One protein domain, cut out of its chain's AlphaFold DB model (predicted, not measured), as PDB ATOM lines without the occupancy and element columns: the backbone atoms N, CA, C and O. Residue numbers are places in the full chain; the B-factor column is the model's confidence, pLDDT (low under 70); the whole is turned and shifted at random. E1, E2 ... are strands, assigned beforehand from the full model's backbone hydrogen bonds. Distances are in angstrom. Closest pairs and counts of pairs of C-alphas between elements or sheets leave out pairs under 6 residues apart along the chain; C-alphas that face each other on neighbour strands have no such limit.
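This is residues 268 to 308 of the 388 residues of the protein "C-type lectin domain-containing protein" of Oryzias latipes (UniProt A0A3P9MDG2). With little regular structure, the domain is two small strand hairpins set one after the other along its longest axis, E1 and E2 longer, E3 and E4 shorter, with unnamed residues 268 to 275 looping beside the first. The printed part has 41 residues, four strands in the order E1, E2, E3, E4 in two antiparallel sheets, and no named helix; 16 residues are in named elements, all strand. It is compact, with a radius of gyration of the C-alphas of 9.9 A and spans of 25 by 19 by 16 A.

E1, residues 276 to 280, 13.0 A, begins at C-alpha 276 (-8.273, -49.365, -20.309). E2 is residues 283 to 287, 13.3 A; E3, 297 to 299, and E4, 306 to 308, are 6.9 A each. E4 ends at C-alpha 308 (4.108, -40.521, -22.943).

In hairpin E1 and E2, N 278 and O 285 are within hydrogen-bond range at 2.9 A. In hairpin E3 and E4, N 298 and O 307 are, at 2.8 A. The closest C-alphas of E2 and E4, Cys 286 and Cys 306, are 7.0 A apart. E1 is apart from E3 and E4.

The printed part has no cut and no long link. Residues 287 to 297, 299 to 305 and 308 have pLDDT under 70.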
ATOM      1  N   CYS A 268      -9.266 -42.638 -12.967       83.88
ATOM      2  CA  CYS A 268      -9.874 -43.193 -14.180       83.88
ATOM      3  C   CYS A 268     -11.157 -42.465 -14.602       83.88
ATOM      4  O   CYS A 268     -11.571 -42.585 -15.757       83.88
ATOM      5  N   LEU A 269     -11.780 -41.695 -13.704       85.44
ATOM      6  CA  LEU A 269     -12.949 -40.874 -14.029       85.44
ATOM      7  C   LEU A 269     -12.636 -39.756 -15.035       85.44
ATOM      8  O   LEU A 269     -13.538 -39.330 -15.757       85.44
ATOM      9  N   ASP A 270     -11.377 -39.322 -15.109       83.19
ATOM     10  CA  ASP A 270     -10.913 -38.281 -16.032       83.19
ATOM     11  C   ASP A 270     -10.355 -38.848 -17.355       83.19
ATOM     12  O   ASP A 270      -9.752 -38.111 -18.134       83.19
ATOM     13  N   ASP A 271     -10.558 -40.147 -17.616       76.62
ATOM     14  CA  ASP A 271     -10.072 -40.873 -18.801       76.62
ATOM     15  C   ASP A 271      -8.573 -40.615 -19.114       76.62
ATOM     16  O   ASP A 271      -8.209 -40.148 -20.197       76.62
ATOM     17  N   PRO A 272      -7.659 -40.871 -18.154       75.56
ATOM     18  CA  PRO A 272      -6.241 -40.541 -18.291       75.56
ATOM     19  C   PRO A 272      -5.485 -41.515 -19.208       75.56
ATOM     20  O   PRO A 272      -4.324 -41.269 -19.548       75.56
ATOM     21  N   CYS A 273      -6.114 -42.635 -19.573       76.06
ATOM     22  CA  CYS A 273      -5.527 -43.712 -20.358       76.06
ATOM     23  C   CYS A 273      -6.091 -43.716 -21.780       76.06
ATOM     24  O   CYS A 273      -7.250 -43.412 -22.012       76.06
ATOM     25  N   ASP A 274      -5.278 -44.135 -22.748       71.25
ATOM     26  CA  ASP A 274      -5.721 -44.236 -24.143       71.25
ATOM     27  C   ASP A 274      -6.668 -45.413 -24.427       71.25
ATOM     28  O   ASP A 274      -7.355 -45.398 -25.455       71.25
ATOM     29  N   HIS A 275      -6.624 -46.429 -23.559       71.88
ATOM     30  CA  HIS A 275      -7.358 -47.690 -23.648       71.88
ATOM     31  C   HIS A 275      -8.053 -47.968 -22.306       71.88
ATOM     32  O   HIS A 275      -8.956 -47.230 -21.931       71.88
ATOM     33  N   ASP A 276      -7.623 -48.986 -21.558       77.00
ATOM     34  CA  ASP A 276      -8.273 -49.365 -20.309       77.00
ATOM     35  C   ASP A 276      -7.566 -48.747 -19.105       77.00
ATOM     36  O   ASP A 276      -6.337 -48.766 -19.004       77.00
ATOM     37  N   CYS A 277      -8.355 -48.225 -18.170       84.69
ATOM     38  CA  CYS A 277      -7.885 -47.694 -16.897       84.69
ATOM     39  C   CYS A 277      -8.405 -48.564 -15.751       84.69
ATOM     40  O   CYS A 277      -9.602 -48.836 -15.658       84.69
ATOM     41  N   GLU A 278      -7.504 -49.005 -14.877       84.62
ATOM     42  CA  GLU A 278      -7.830 -49.701 -13.636       84.62
ATOM     43  C   GLU A 278      -7.383 -48.839 -12.454       84.62
ATOM     44  O   GLU A 278      -6.187 -48.598 -12.276       84.62
ATOM     45  N   ASN A 279      -8.341 -48.374 -11.652       87.12
ATOM     46  CA  ASN A 279      -8.043 -47.590 -10.462       87.12
ATOM     47  C   ASN A 279      -7.411 -48.469  -9.369       87.12
ATOM     48  O   ASN A 279      -7.845 -49.602  -9.137       87.12
ATOM     49  N   THR A 280      -6.398 -47.952  -8.677       83.81
ATOM     50  CA  THR A 280      -5.704 -48.637  -7.581       83.81
ATOM     51  C   THR A 280      -5.532 -47.698  -6.380       83.81
ATOM     52  O   THR A 280      -5.454 -46.495  -6.545       83.81
ATOM     53  N   PRO A 281      -5.412 -48.193  -5.139       85.06
ATOM     54  CA  PRO A 281      -5.258 -47.291  -3.998       85.06
ATOM     55  C   PRO A 281      -4.010 -46.384  -4.106       85.06
ATOM     56  O   PRO A 281      -2.876 -46.848  -3.950       85.06
ATOM     57  N   GLY A 282      -4.233 -45.090  -4.317       84.56
ATOM     58  CA  GLY A 282      -3.270 -44.001  -4.439       84.56
ATOM     59  C   GLY A 282      -2.743 -43.737  -5.851       84.56
ATOM     60  O   GLY A 282      -1.782 -42.969  -5.968       84.56
ATOM     61  N   SER A 283      -3.261 -44.416  -6.883       85.81
ATOM     62  CA  SER A 283      -2.805 -44.302  -8.279       85.81
ATOM     63  C   SER A 283      -3.748 -45.033  -9.244       85.81
ATOM     64  O   SER A 283      -4.537 -45.870  -8.856       85.81
ATOM     65  N   PHE A 284      -3.521 -44.935 -10.545       85.81
ATOM     66  CA  PHE A 284      -4.190 -45.772 -11.545       85.81
ATOM     67  C   PHE A 284      -3.182 -46.541 -12.403       85.81
ATOM     68  O   PHE A 284      -2.000 -46.185 -12.473       85.81
ATOM     69  N   ILE A 285      -3.643 -47.608 -13.060       77.50
ATOM     70  CA  ILE A 285      -2.867 -48.393 -14.024       77.50
ATOM     71  C   ILE A 285      -3.566 -48.332 -15.382       77.50
ATOM     72  O   ILE A 285      -4.720 -48.737 -15.512       77.50
ATOM     73  N   CYS A 286      -2.842 -47.892 -16.412       77.12
ATOM     74  CA  CYS A 286      -3.301 -48.011 -17.791       77.12
ATOM     75  C   CYS A 286      -2.935 -49.385 -18.348       77.12
ATOM     76  O   CYS A 286      -1.754 -49.726 -18.406       77.12
ATOM     77  N   ARG A 287      -3.928 -50.144 -18.808       69.50
ATOM     78  CA  ARG A 287      -3.727 -51.396 -19.533       69.50
ATOM     79  C   ARG A 287      -4.079 -51.215 -20.998       69.50
ATOM     80  O   ARG A 287      -5.116 -50.658 -21.346       69.50
ATOM     81  N   SER A 288      -3.228 -51.743 -21.864       64.81
ATOM     82  CA  SER A 288      -3.549 -51.939 -23.270       64.81
ATOM     83  C   SER A 288      -3.724 -53.423 -23.558       64.81
ATOM     84  O   SER A 288      -2.847 -54.238 -23.270       64.81
ATOM     85  N   TYR A 289      -4.856 -53.780 -24.161       58.47
ATOM     86  CA  TYR A 289      -5.058 -55.110 -24.748       58.47
ATOM     87  C   TYR A 289      -4.500 -55.211 -26.175       58.47
ATOM     88  O   TYR A 289      -4.561 -56.273 -26.801       58.47
ATOM     89  N   GLU A 290      -3.971 -54.102 -26.693       56.16
ATOM     90  CA  GLU A 290      -3.349 -53.984 -28.001       56.16
ATOM     91  C   GLU A 290      -1.846 -53.743 -27.802       56.16
ATOM     92  O   GLU A 290      -1.436 -52.845 -27.069       56.16
ATOM     93  N   CYS A 291      -0.988 -54.541 -28.443       58.59
ATOM     94  CA  CYS A 291       0.472 -54.433 -28.291       58.59
ATOM     95  C   CYS A 291       1.077 -53.177 -28.958       58.59
ATOM     96  O   CYS A 291       2.260 -53.166 -29.295       58.59
ATOM     97  N   TYR A 292       0.277 -52.143 -29.211       61.03
ATOM     98  CA  TYR A 292       0.702 -50.886 -29.802       61.03
ATOM     99  C   TYR A 292       0.116 -49.712 -29.016       61.03
ATOM    100  O   TYR A 292      -1.025 -49.757 -28.573       61.03
ATOM    101  N   CYS A 293       0.913 -48.658 -28.845       64.38
ATOM    102  CA  CYS A 293       0.480 -47.396 -28.248       64.38
ATOM    103  C   CYS A 293       0.170 -46.377 -29.350       64.38
ATOM    104  O   CYS A 293       0.732 -46.457 -30.449       64.38
ATOM    105  N   LYS A 294      -0.679 -45.384 -29.058       61.72
ATOM    106  CA  LYS A 294      -0.927 -44.262 -29.975       61.72
ATOM    107  C   LYS A 294       0.351 -43.450 -30.226       61.72
ATOM    108  O   LYS A 294       1.303 -43.459 -29.438       61.72
ATOM    109  N   GLU A 295       0.380 -42.741 -31.351       63.16
ATOM    110  CA  GLU A 295       1.518 -41.912 -31.751       63.16
ATOM    111  C   GLU A 295       1.845 -40.871 -30.659       63.16
ATOM    112  O   GLU A 295       0.987 -40.100 -30.241       63.16
ATOM    113  N   GLY A 296       3.086 -40.882 -30.160       65.81
ATOM    114  CA  GLY A 296       3.522 -40.046 -29.027       65.81
ATOM    115  C   GLY A 296       3.717 -40.790 -27.698       65.81
ATOM    116  O   GLY A 296       4.245 -40.200 -26.755       65.81
ATOM    117  N   TYR A 297       3.386 -42.082 -27.636       66.88
ATOM    118  CA  TYR A 297       3.550 -42.938 -26.456       66.88
ATOM    119  C   TYR A 297       4.460 -44.142 -26.760       66.88
ATOM    120  O   TYR A 297       4.649 -44.515 -27.920       66.88
ATOM    121  N   GLU A 298       5.088 -44.715 -25.735       73.19
ATOM    122  CA  GLU A 298       5.924 -45.919 -25.815       73.19
ATOM    123  C   GLU A 298       5.423 -47.000 -24.851       73.19
ATOM    124  O   GLU A 298       4.992 -46.698 -23.739       73.19
ATOM    125  N   LEU A 299       5.451 -48.257 -25.302       67.44
ATOM    126  CA  LEU A 299       5.047 -49.404 -24.495       67.44
ATOM    127  C   LEU A 299       6.123 -49.662 -23.437       67.44
ATOM    128  O   LEU A 299       7.311 -49.744 -23.758       67.44
ATOM    129  N   THR A 300       5.725 -49.785 -22.179       67.19
ATOM    130  CA  THR A 300       6.639 -50.078 -21.078       67.19
ATOM    131  C   THR A 300       7.163 -51.513 -21.153       67.19
ATOM    132  O   THR A 300       6.654 -52.366 -21.881       67.19
ATOM    133  N   ALA A 301       8.227 -51.801 -20.397       61.59
ATOM    134  CA  ALA A 301       8.890 -53.110 -20.393       61.59
ATOM    135  C   ALA A 301       7.980 -54.276 -19.945       61.59
ATOM    136  O   ALA A 301       8.287 -55.435 -20.217       61.59
ATOM    137  N   ASP A 302       6.862 -53.965 -19.287       62.53
ATOM    138  CA  ASP A 302       5.786 -54.890 -18.914       62.53
ATOM    139  C   ASP A 302       4.873 -55.286 -20.098       62.53
ATOM    140  O   ASP A 302       3.935 -56.061 -19.912       62.53
ATOM    141  N   GLN A 303       5.130 -54.746 -21.299       57.56
ATOM    142  CA  GLN A 303       4.398 -54.985 -22.550       57.56
ATOM    143  C   GLN A 303       2.881 -54.760 -22.450       57.56
ATOM    144  O   GLN A 303       2.114 -55.346 -23.215       57.56
ATOM    145  N   SER A 304       2.440 -53.935 -21.500       60.03
ATOM    146  CA  SER A 304       1.015 -53.756 -21.198       60.03
ATOM    147  C   SER A 304       0.623 -52.332 -20.815       60.03
ATOM    148  O   SER A 304      -0.564 -52.018 -20.917       60.03
ATOM    149  N   SER A 305       1.574 -51.459 -20.470       60.03
ATOM    150  CA  SER A 305       1.294 -50.048 -20.173       60.03
ATOM    151  C   SER A 305       1.916 -49.116 -21.230       60.03
ATOM    152  O   SER A 305       2.966 -49.405 -21.798       60.03
ATOM    153  N   CYS A 306       1.262 -47.995 -21.544       70.25
ATOM    154  CA  CYS A 306       1.760 -46.990 -22.496       70.25
ATOM    155  C   CYS A 306       2.128 -45.706 -21.748       70.25
ATOM    156  O   CYS A 306       1.293 -45.142 -21.047       70.25
ATOM    157  N   VAL A 307       3.358 -45.209 -21.910       72.25
ATOM    158  CA  VAL A 307       3.825 -43.963 -21.277       72.25
ATOM    159  C   VAL A 307       4.150 -42.903 -22.322       72.25
ATOM    160  O   VAL A 307       4.618 -43.206 -23.417       72.25
ATOM    161  N   ARG A 308       3.877 -41.632 -22.009       68.56
ATOM    162  CA  ARG A 308       4.108 -40.521 -22.943       68.56
ATOM    163  C   ARG A 308       5.605 -40.359 -23.191       68.56
ATOM    164  O   ARG A 308       6.363 -40.187 -22.235       68.56
TER     165      ARG A 308